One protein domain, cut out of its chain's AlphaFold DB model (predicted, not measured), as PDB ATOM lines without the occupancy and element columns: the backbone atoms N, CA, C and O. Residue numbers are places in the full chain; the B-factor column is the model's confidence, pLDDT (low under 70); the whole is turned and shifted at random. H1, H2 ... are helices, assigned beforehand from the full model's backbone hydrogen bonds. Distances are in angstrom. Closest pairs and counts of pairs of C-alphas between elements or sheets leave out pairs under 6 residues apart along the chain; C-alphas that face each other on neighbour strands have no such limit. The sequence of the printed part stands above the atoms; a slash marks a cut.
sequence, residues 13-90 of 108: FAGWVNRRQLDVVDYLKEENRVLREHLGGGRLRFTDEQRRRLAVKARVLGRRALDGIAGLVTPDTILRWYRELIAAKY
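This is residues 13 to 90 of the 108 residues of an uncharacterized protein of Anaeromyxobacter sp. RBG_16_69_14 (UniProt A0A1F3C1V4). A long helix, H1, and a shorter one, H2, lie side by side as a helical hairpin of uneven arms, and a third helix, H4, crosses H2 steeply near the middle of both, without reaching H1. The small helix H3 follows H2 at a turn of the chain, near the beginning of H4, while residues 13 to 19 of H1 stick out beyond the rest. The 78 printed residues hold four named helices, in the order H1, H2, H3, H4, and no named strand; the class is all helix. The whole is compact, with a radius of gyration of the C-alphas of 13.3 A, and flat in outline, spanning 43 by 34 by 18 A.

H1 is residues 13 to 37, 36.7 A from first to last C-alpha, and begins with C-alpha 13 at (12.999, -38.619, -102.878). H2 is residues 48 to 61, 20.1 A long, with C-alpha 48 at (25.258, -70.084, -119.225). H3 is the five residues 63 to 67, 6.1 A long. H4 is residues 75 to 89, 21.2 A long, and ends with C-alpha 89 at (17.291, -74.629, -109.114).

H1 and H2 form a helical hairpin: they touch and run opposite ways at a shallow tilt of 16 degrees. Their closest C-alphas are those of Tyr 27 and Lys 57, 5.6 A apart, and H1 touches H2 with residues 23 to 34 alone. H2 touches H4, with the closest C-alphas, those of Ala 55 and Tyr 82, 5.0 A apart. These two run opposite ways at a steep tilt of 67 degrees, only just short of about perpendicular. H3 only just touches H4, with 3 pairs of C-alphas within 8 A; the closest are those of Leu 66 and Pro 75, 5.7 A apart, and H4 touches H3 with residue 75 alone. H3 is close to but not clearly touching H1, the closest C-alphas being those of Val 24 and Ala 65 at 7.8 A. H3 is also close to but not clearly touching H2, the closest C-alphas being those of Ala 58 and Leu 66 at 7.1 A. H1 and H4 are apart. Every O i to N i+4 pair is within hydrogen-bond range in H3 and H4, against 20 of 21 in H1 and 9 of 10 in H2.

The two C-alphas farthest apart are those of Phe 13 and Gly 42, at 44.3 A. The printed part has no cut. The link from H2 to H3 is tight, and those from H1 to H2 and from H3 to H4 are short. Residues 13 to 19, which belong to H1, stand free. The mean pLDDT of the printed part is 90.4, and residues 40 to 41, in the link from H1 to H2, are under 70.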
ATOM      1  N   PHE A  13      13.356 -38.393-101.482       95.94
ATOM      2  CA  PHE A  13      12.999 -38.619-102.878       95.94
ATOM      3  C   PHE A  13      14.238 -38.839-103.755       95.94
ATOM      4  O   PHE A  13      14.305 -39.826-104.487       95.94
ATOM      5  N   ALA A  14      15.252 -37.981-103.635       95.38
ATOM      6  CA  ALA A  14      16.516 -38.115-104.352       95.38
ATOM      7  C   ALA A  14      17.216 -39.439-104.017       95.38
ATOM      8  O   ALA A  14      17.696 -40.127-104.914       95.38
ATOM      9  N   GLY A  15      17.211 -39.847-102.743       95.19
ATOM     10  CA  GLY A  15      17.741 -41.139-102.316       95.19
ATOM     11  C   GLY A  15      17.001 -42.323-102.944       95.19
ATOM     12  O   GLY A  15      17.636 -43.282-103.385       95.19
ATOM     13  N   TRP A  16      15.671 -42.253-103.028       94.00
ATOM     14  CA  TRP A  16      14.852 -43.279-103.674       94.00
ATOM     15  C   TRP A  16      15.110 -43.363-105.186       94.00
ATOM     16  O   TRP A  16      15.369 -44.454-105.701       94.00
ATOM     17  N   VAL A  17      15.125 -42.221-105.885       93.19
ATOM     18  CA  VAL A  17      15.429 -42.152-107.326       93.19
ATOM     19  C   VAL A  17      16.838 -42.671-107.610       93.19
ATOM     20  O   VAL A  17      17.017 -43.486-108.514       93.19
ATOM     21  N   ASN A  18      17.828 -42.265-106.812       93.50
ATOM     22  CA  ASN A  18      19.214 -42.690-106.980       93.50
ATOM     23  C   ASN A  18      19.361 -44.212-106.852       93.50
ATOM     24  O   ASN A  18      19.995 -44.839-107.694       93.50
ATOM     25  N   ARG A  19      18.715 -44.838-105.857       89.56
ATOM     26  CA  ARG A  19      18.715 -46.309-105.728       89.56
ATOM     27  C   ARG A  19      18.135 -46.983-106.968       89.56
ATOM     28  O   ARG A  19      18.724 -47.929-107.475       89.56
ATOM     29  N   ARG A  20      17.026 -46.459-107.496       88.38
ATOM     30  CA  ARG A  20      16.398 -47.011-108.702       88.38
ATOM     31  C   ARG A  20      17.282 -46.876-109.944       88.38
ATOM     32  O   ARG A  20      17.281 -47.766-110.789       88.38
ATOM     33  N   GLN A  21      18.028 -45.779-110.061       90.50
ATOM     34  CA  GLN A  21      18.988 -45.569-111.147       90.50
ATOM     35  C   GLN A  21      20.228 -46.462-111.013       90.50
ATOM     36  O   GLN A  21      20.735 -46.948-112.024       90.50
ATOM     37  N   LEU A  22      20.694 -46.728-109.788       94.19
ATOM     38  CA  LEU A  22      21.833 -47.617-109.544       94.19
ATOM     39  C   LEU A  22      21.581 -49.039-110.063       94.19
ATOM     40  O   LEU A  22      22.475 -49.604-110.686       94.19
ATOM     41  N   ASP A  23      20.362 -49.572-109.921       93.38
ATOM     42  CA  ASP A  23      20.003 -50.886-110.479       93.38
ATOM     43  C   ASP A  23      20.197 -50.940-112.009       93.38
ATOM     44  O   ASP A  23      20.654 -51.945-112.561       93.38
ATOM     45  N   VAL A  24      19.865 -49.845-112.707       92.75
ATOM     46  CA  VAL A  24      20.015 -49.728-114.171       92.75
ATOM     47  C   VAL A  24      21.489 -49.700-114.542       92.75
ATOM     48  O   VAL A  24      21.922 -50.429-115.433       92.75
ATOM     49  N   VAL A  25      22.272 -48.898-113.823       94.00
ATOM     50  CA  VAL A  25      23.723 -48.813-114.010       94.00
ATOM     51  C   VAL A  25      24.380 -50.171-113.772       94.00
ATOM     52  O   VAL A  25      25.252 -50.575-114.539       94.00
ATOM     53  N   ASP A  26      23.959 -50.902-112.746       94.94
ATOM     54  CA  ASP A  26      24.520 -52.206-112.404       94.94
ATOM     55  C   ASP A  26      24.219 -53.286-113.439       94.94
ATOM     56  O   ASP A  26      25.060 -54.167-113.658       94.94
ATOM     57  N   TYR A  27      23.048 -53.228-114.072       94.81
ATOM     58  CA  TYR A  27      22.713 -54.075-115.212       94.81
ATOM     59  C   TYR A  27      23.565 -53.716-116.436       94.81
ATOM     60  O   TYR A  27      24.245 -54.586-116.979       94.81
ATOM     61  N   LEU A  28      23.610 -52.434-116.813       93.94
ATOM     62  CA  LEU A  28      24.373 -51.960-117.972       93.94
ATOM     63  C   LEU A  28      25.877 -52.228-117.836       93.94
ATOM     64  O   LEU A  28      26.548 -52.549-118.815       93.94
ATOM     65  N   LYS A  29      26.429 -52.139-116.620       95.25
ATOM     66  CA  LYS A  29      27.825 -52.508-116.345       95.25
ATOM     67  C   LYS A  29      28.094 -53.985-116.610       95.25
ATOM     68  O   LYS A  29      29.137 -54.303-117.177       95.25
ATOM     69  N   GLU A  30      27.192 -54.886-116.217       95.12
ATOM     70  CA  GLU A  30      27.356 -56.309-116.541       95.12
ATOM     71  C   GLU A  30      27.187 -56.580-118.025       95.12
ATOM     72  O   GLU A  30      27.954 -57.349-118.592       95.12
ATOM     73  N   GLU A  31      26.240 -55.919-118.678       93.12
ATOM     74  CA  GLU A  31      26.076 -56.017-120.122       93.12
ATOM     75  C   GLU A  31      27.349 -55.578-120.861       93.12
ATOM     76  O   GLU A  31      27.833 -56.279-121.750       93.12
ATOM     77  N   ASN A  32      27.976 -54.487-120.412       93.38
ATOM     78  CA  ASN A  32      29.262 -54.034-120.932       93.38
ATOM     79  C   ASN A  32      30.396 -55.036-120.654       93.38
ATOM     80  O   ASN A  32      31.238 -55.257-121.518       93.38
ATOM     81  N   ARG A  33      30.421 -55.678-119.476       92.31
ATOM     82  CA  ARG A  33      31.386 -56.752-119.172       92.31
ATOM     83  C   ARG A  33      31.221 -57.929-120.123       92.31
ATOM     84  O   ARG A  33      32.203 -58.349-120.725       92.31
ATOM     85  N   VAL A  34      29.990 -58.398-120.320       90.75
ATOM     86  CA  VAL A  34      29.692 -59.488-121.256       90.75
ATOM     87  C   VAL A  34      30.078 -59.099-122.682       90.75
ATOM     88  O   VAL A  34      30.660 -59.915-123.388       90.75
ATOM     89  N   LEU A  35      29.836 -57.857-123.106       88.69
ATOM     90  CA  LEU A  35      30.311 -57.368-124.404       88.69
ATOM     91  C   LEU A  35      31.822 -57.428-124.522       88.69
ATOM     92  O   LEU A  35      32.325 -57.951-125.508       88.69
ATOM     93  N   ARG A  36      32.537 -56.918-123.518       89.75
ATOM     94  CA  ARG A  36      34.002 -56.913-123.498       89.75
ATOM     95  C   ARG A  36      34.581 -58.322-123.549       89.75
ATOM     96  O   ARG A  36      35.545 -58.531-124.270       89.75
ATOM     97  N   GLU A  37      33.965 -59.281-122.862       88.69
ATOM     98  CA  GLU A  37      34.320 -60.708-122.951       88.69
ATOM     99  C   GLU A  37      34.153 -61.270-124.377       88.69
ATOM    100  O   GLU A  37      34.856 -62.203-124.753       88.69
ATOM    101  N   HIS A  38      33.252 -60.701-125.182       84.62
ATOM    102  CA  HIS A  38      32.995 -61.108-126.568       84.62
ATOM    103  C   HIS A  38      33.720 -60.257-127.624       84.62
ATOM    104  O   HIS A  38      33.571 -60.526-128.821       84.62
ATOM    105  N   LEU A  39      34.496 -59.240-127.229       79.44
ATOM    106  CA  LEU A  39      35.288 -58.425-128.155       79.44
ATOM    107  C   LEU A  39      36.467 -59.254-128.692       79.44
ATOM    108  O   LEU A  39      37.578 -59.197-128.179       79.44
ATOM    109  N   GLY A  40      36.196 -60.055-129.721       69.75
ATOM    110  CA  GLY A  40      37.177 -60.941-130.359       69.75
ATOM    111  C   GLY A  40      36.766 -61.474-131.736       69.75
ATOM    112  O   GLY A  40      37.464 -62.314-132.288       69.75
ATOM    113  N   GLY A  41      35.659 -60.983-132.308       63.66
ATOM    114  CA  GLY A  41      35.270 -61.269-133.694       63.66
ATOM    115  C   GLY A  41      34.571 -62.617-133.878       63.66
ATOM    116  O   GLY A  41      35.121 -63.546-134.459       63.66
ATOM    117  N   GLY A  42      33.325 -62.721-133.417       73.19
ATOM    118  CA  GLY A  42      32.486 -63.893-133.647       73.19
ATOM    119  C   GLY A  42      31.011 -63.617-133.377       73.19
ATOM    120  O   GLY A  42      30.630 -62.548-132.899       73.19
ATOM    121  N   ARG A  43      30.154 -64.594-133.681       75.94
ATOM    122  CA  ARG A  43      28.720 -64.532-133.363       75.94
ATOM    123  C   ARG A  43      28.549 -64.515-131.839       75.94
ATOM    124  O   ARG A  43      29.062 -65.410-131.172       75.94
ATOM    125  N   LEU A  44      27.818 -63.535-131.298       76.44
ATOM    126  CA  LEU A  44      27.525 -63.428-129.860       76.44
ATOM    127  C   LEU A  44      26.797 -64.694-129.372       76.44
ATOM    128  O   LEU A  44      25.613 -64.893-129.652       76.44
ATOM    129  N   ARG A  45      27.513 -65.573-128.664       85.19
ATOM    130  CA  ARG A  45      26.959 -66.776-128.029       85.19
ATOM    131  C   ARG A  45      27.157 -66.661-126.529       85.19
ATOM    132  O   ARG A  45      28.198 -67.035-126.007       85.19
ATOM    133  N   PHE A  46      26.111 -66.198-125.849       87.75
ATOM    134  CA  PHE A  46      26.106 -66.119-124.395       87.75
ATOM    135  C   PHE A  46      26.306 -67.502-123.772       87.75
ATOM    136  O   PHE A  46      25.522 -68.421-124.055       87.75
ATOM    137  N   THR A  47      27.306 -67.612-122.902       90.31
ATOM    138  CA  THR A  47      27.534 -68.758-122.016       90.31
ATOM    139  C   THR A  47      26.481 -68.792-120.909       90.31
ATOM    140  O   THR A  47      25.867 -67.770-120.592       90.31
ATOM    141  N   ASP A  48      26.262 -69.953-120.292       91.38
ATOM    142  CA  ASP A  48      25.258 -70.084-119.225       91.38
ATOM    143  C   ASP A  48      25.577 -69.196-118.012       91.38
ATOM    144  O   ASP A  48      24.675 -68.592-117.429       91.38
ATOM    145  N   GLU A  49      26.862 -69.001-117.707       91.88
ATOM    146  CA  GLU A  49      27.321 -68.049-116.691       91.88
ATOM    147  C   GLU A  49      26.921 -66.605-117.024       91.88
ATOM    148  O   GLU A  49      26.393 -65.886-116.173       91.88
ATOM    149  N   GLN A  50      27.115 -66.168-118.272       93.19
ATOM    150  CA  GLN A  50      26.724 -64.822-118.705       93.19
ATOM    151  C   GLN A  50      25.203 -64.644-118.656       93.19
ATOM    152  O   GLN A  50      24.719 -63.640-118.129       93.19
ATOM    153  N   ARG A  51      24.441 -65.640-119.130       94.44
ATOM    154  CA  ARG A  51      22.969 -65.640-119.049       94.44
ATOM    155  C   ARG A  51      22.500 -65.528-117.607       94.44
ATOM    156  O   ARG A  51      21.605 -64.736-117.325       94.44
ATOM    157  N   ARG A  52      23.137 -66.258-116.685       94.19
ATOM    158  CA  ARG A  52      22.836 -66.214-115.252       94.19
ATOM    159  C   ARG A  52      23.087 -64.841-114.644       94.19
ATOM    160  O   ARG A  52      22.188 -64.311-113.989       94.19
ATOM    161  N   ARG A  53      24.261 -64.244-114.870       94.88
ATOM    162  CA  ARG A  53      24.587 -62.907-114.338       94.88
ATOM    163  C   ARG A  53      23.616 -61.838-114.848       94.88
ATOM    164  O   ARG A  53      23.100 -61.054-114.048       94.88
ATOM    165  N   LEU A  54      23.315 -61.854-116.149       94.94
ATOM    166  CA  LEU A  54      22.368 -60.922-116.769       94.94
ATOM    167  C   LEU A  54      20.944 -61.122-116.240       94.94
ATOM    168  O   LEU A  54      20.297 -60.158-115.837       94.94
ATOM    169  N   ALA A  55      20.472 -62.369-116.172       95.00
ATOM    170  CA  ALA A  55      19.126 -62.702-115.714       95.00
ATOM    171  C   ALA A  55      18.860 -62.273-114.266       95.00
ATOM    172  O   ALA A  55      17.790 -61.739-113.965       95.00
ATOM    173  N   VAL A  56      19.832 -62.463-113.368       94.88
ATOM    174  CA  VAL A  56      19.700 -62.068-111.959       94.88
ATOM    175  C   VAL A  56      19.556 -60.551-111.817       94.88
ATOM    176  O   VAL A  56      18.662 -60.093-111.108       94.88
ATOM    177  N   LYS A  57      20.372 -59.758-112.521       94.62
ATOM    178  CA  LYS A  57      20.293 -58.286-112.453       94.62
ATOM    179  C   LYS A  57      19.067 -57.726-113.164       94.62
ATOM    180  O   LYS A  57      18.402 -56.837-112.641       94.62
ATOM    181  N   ALA A  58      18.697 -58.298-114.305       92.75
ATOM    182  CA  ALA A  58      17.488 -57.915-115.024       92.75
ATOM    183  C   ALA A  58      16.212 -58.165-114.209       92.75
ATOM    184  O   ALA A  58      15.248 -57.400-114.303       92.75
ATOM    185  N   ARG A  59      16.194 -59.199-113.356       94.19
ATOM    186  CA  ARG A  59      15.064 -59.437-112.452       94.19
ATOM    187  C   ARG A  59      14.836 -58.273-111.480       94.19
ATOM    188  O   ARG A  59      13.675 -57.961-111.224       94.19
ATOM    189  N   VAL A  60      15.899 -57.643-110.973       92.69
ATOM    190  CA  VAL A  60      15.821 -56.485-110.055       92.69
ATOM    191  C   VAL A  60      15.202 -55.271-110.757       92.69
ATOM    192  O   VAL A  60      14.359 -54.568-110.199       92.69
ATOM    193  N   LEU A  61      15.550 -55.064-112.026       91.38
ATOM    194  CA  LEU A  61      14.972 -54.004-112.849       91.38
ATOM    195  C   LEU A  61      13.487 -54.226-113.144       91.38
ATOM    196  O   LEU A  61      12.687 -53.291-113.049       91.38
ATOM    197  N   GLY A  62      13.108 -55.462-113.465       91.06
ATOM    198  CA  GLY A  62      11.757 -55.796-113.899       91.06
ATOM    199  C   GLY A  62      11.451 -55.317-115.324       91.06
ATOM    200  O   GLY A  62      12.202 -54.559-115.934       91.06
ATOM    201  N   ARG A  63      10.314 -55.770-115.866       91.94
ATOM    202  CA  ARG A  63       9.980 -55.645-117.295       91.94
ATOM    203  C   ARG A  63       9.986 -54.199-117.808       91.94
ATOM    204  O   ARG A  63      10.708 -53.907-118.745       91.94
ATOM    205  N   ARG A  64       9.273 -53.288-117.134       90.75
ATOM    206  CA  ARG A  64       9.140 -51.884-117.574       90.75
ATOM    207  C   ARG A  64      10.474 -51.141-117.671       90.75
ATOM    208  O   ARG A  64      10.648 -50.329-118.566       90.75
ATOM    209  N   ALA A  65      11.392 -51.388-116.735       90.06
ATOM    210  CA  ALA A  65      12.708 -50.754-116.782       90.06
ATOM    211  C   ALA A  65      13.559 -51.335-117.915       90.06
ATOM    212  O   ALA A  65      14.228 -50.577-118.601       90.06
ATOM    213  N   LEU A  66      13.489 -52.651-118.143       92.31
ATOM    214  CA  LEU A  66      14.178 -53.300-119.259       92.31
ATOM    215  C   LEU A  66      13.643 -52.834-120.620       92.31
ATOM    216  O   LEU A  66      14.439 -52.617-121.521       92.31
ATOM    217  N   ASP A  67      12.327 -52.639-120.763       91.88
ATOM    218  CA  ASP A  67      11.722 -52.135-122.008       91.88
ATOM    219  C   ASP A  67      12.186 -50.701-122.339       91.88
ATOM    220  O   ASP A  67      12.235 -50.315-123.503       91.88
ATOM    221  N   GLY A  68      12.540 -49.908-121.321       87.94
ATOM    222  CA  GLY A  68      13.064 -48.548-121.482       87.94
ATOM    223  C   GLY A  68      14.565 -48.470-121.781       87.94
ATOM    224  O   GLY A  68      15.083 -47.368-121.954       87.94
ATOM    225  N   ILE A  69      15.274 -49.602-121.815       87.06
ATOM    226  CA  ILE A  69      16.721 -49.665-122.043       87.06
ATOM    227  C   ILE A  69      16.976 -50.390-123.368       87.06
ATOM    228  O   ILE A  69      16.476 -51.489-123.597       87.06
ATOM    229  N   ALA A  70      17.804 -49.805-124.236       75.50
ATOM    230  CA  ALA A  70      18.280 -50.470-125.447       75.50
ATOM    231  C   ALA A  70      19.364 -51.511-125.097       75.50
ATOM    232  O   ALA A  70      20.558 -51.248-125.230       75.50
ATOM    233  N   GLY A  71      18.935 -52.668-124.586       81.12
ATOM    234  CA  GLY A  71      19.810 -53.791-124.246       81.12
ATOM    235  C   GLY A  71      20.154 -54.679-125.447       81.12
ATOM    236  O   GLY A  71      19.430 -54.739-126.438       81.12
ATOM    237  N   LEU A  72      21.247 -55.429-125.333       84.50
ATOM    238  CA  LEU A  72      21.701 -56.449-126.287       84.50
ATOM    239  C   LEU A  72      20.745 -57.630-126.398       84.50
ATOM    240  O   LEU A  72      20.716 -58.329-127.410       84.50
ATOM    241  N   VAL A  73      20.023 -57.904-125.315       87.38
ATOM    242  CA  VAL A  73      19.109 -59.032-125.197       87.38
ATOM    243  C   VAL A  73      17.723 -58.488-124.894       87.38
ATOM    244  O   VAL A  73      17.550 -57.650-124.012       87.38
ATOM    245  N   THR A  74      16.717 -58.983-125.616       91.12
ATOM    246  CA  THR A  74      15.341 -58.535-125.407       91.12
ATOM    247  C   THR A  74      14.862 -58.874-123.991       91.12
ATOM    248  O   THR A  74      15.211 -59.941-123.465       91.12
ATOM    249  N   PRO A  75      14.011 -58.032-123.373       92.75
ATOM    250  CA  PRO A  75      13.488 -58.282-122.029       92.75
ATOM    251  C   PRO A  75      12.835 -59.666-121.888       92.75
ATOM    252  O   PRO A  75      13.034 -60.349-120.882       92.75
ATOM    253  N   ASP A  76      12.119 -60.122-122.921       93.12
ATOM    254  CA  ASP A  76      11.522 -61.463-122.979       93.12
ATOM    255  C   ASP A  76      12.554 -62.583-122.850       93.12
ATOM    256  O   ASP A  76      12.347 -63.545-122.106       93.12
ATOM    257  N   THR A  77      13.684 -62.448-123.543       93.69
ATOM    258  CA  THR A  77      14.747 -63.455-123.549       93.69
ATOM    259  C   THR A  77      15.438 -63.529-122.191       93.69
ATOM    260  O   THR A  77      15.631 -64.625-121.666       93.69
ATOM    261  N   ILE A  78      15.737 -62.386-121.570       94.06
ATOM    262  CA  ILE A  78      16.389 -62.373-120.254       94.06
ATOM    263  C   ILE A  78      15.459 -62.926-119.167       94.06
ATOM    264  O   ILE A  78      15.878 -63.716-118.320       94.06
ATOM    265  N   LEU A  79      14.175 -62.560-119.200       93.12
ATOM    266  CA  LEU A  79      13.190 -63.094-118.257       93.12
ATOM    267  C   LEU A  79      12.914 -64.584-118.494       93.12
ATOM    268  O   LEU A  79      12.577 -65.302-117.552       93.12
ATOM    269  N   ARG A  80      13.060 -65.076-119.731       95.25
ATOM    270  CA  ARG A  80      13.052 -66.515-120.017       95.25
ATOM    271  C   ARG A  80      14.246 -67.207-119.360       95.25
ATOM    272  O   ARG A  80      14.014 -68.143-118.606       95.25
ATOM    273  N   TRP A  81      15.470 -66.704-119.536       95.69
ATOM    274  CA  TRP A  81      16.653 -67.256-118.858       95.69
ATOM    275  C   TRP A  81      16.497 -67.266-117.336       95.69
ATOM    276  O   TRP A  81      16.841 -68.244-116.684       95.69
ATOM    277  N   TYR A  82      15.913 -66.215-116.754       94.94
ATOM    278  CA  TYR A  82      15.633 -66.188-115.318       94.94
ATOM    279  C   TYR A  82      14.679 -67.310-114.878       94.94
ATOM    280  O   TYR A  82      14.908 -67.954-113.854       94.94
ATOM    281  N   ARG A  83      13.626 -67.582-115.659       94.88
ATOM    282  CA  ARG A  83      12.703 -68.697-115.394       94.88
ATOM    283  C   ARG A  83      13.383 -70.054-115.549       94.88
ATOM    284  O   ARG A  83      13.166 -70.914-114.705       94.88
ATOM    285  N   GLU A  84      14.219 -70.226-116.571       94.81
ATOM    286  CA  GLU A  84      15.020 -71.442-116.776       94.81
ATOM    287  C   GLU A  84      15.963 -71.689-115.588       94.81
ATOM    288  O   GLU A  84      16.038 -72.806-115.083       94.81
ATOM    289  N   LEU A  85      16.602 -70.641-115.060       93.44
ATOM    290  CA  LEU A  85      17.464 -70.733-113.874       93.44
ATOM    291  C   LEU A  85      16.694 -71.120-112.612       93.44
ATOM    292  O   LEU A  85      17.189 -71.902-111.801       93.44
ATOM    293  N   ILE A  86      15.487 -70.578-112.428       93.44
ATOM    294  CA  ILE A  86      14.608 -70.995-111.331       93.44
ATOM    295  C   ILE A  86      14.221 -72.462-111.508       93.44
ATOM    296  O   ILE A  86      14.324 -73.224-110.553       93.44
ATOM    297  N   ALA A  87      13.804 -72.863-112.710       94.06
ATOM    298  CA  ALA A  87      13.409 -74.237-112.989       94.06
ATOM    299  C   ALA A  87      14.551 -75.216-112.691       94.06
ATOM    300  O   ALA A  87      14.323 -76.185-111.981       94.06
ATOM    301  N   ALA A  88      15.775 -74.909-113.130       90.88
ATOM    302  CA  ALA A  88      16.967 -75.699-112.823       90.88
ATOM    303  C   ALA A  88      17.262 -75.755-111.313       90.88
ATOM    304  O   ALA A  88      17.555 -76.809-110.765       90.88
ATOM    305  N   LYS A  89      17.111 -74.640-110.581       89.12
ATOM    306  CA  LYS A  89      17.291 -74.629-109.114       89.12
ATOM    307  C   LYS A  89      16.338 -75.596-108.398       89.12
ATOM    308  O   LYS A  89      16.700 -76.150-107.361       89.12
ATOM    309  N   TYR A  90      15.117 -75.736-108.905       90.81
ATOM    310  CA  TYR A  90      14.093 -76.620-108.349       90.81
ATOM    311  C   TYR A  90      13.973 -77.939-109.109       90.81
ATOM    312  O   TYR A  90      13.048 -78.709-108.838       90.81
TER     313      TYR A  90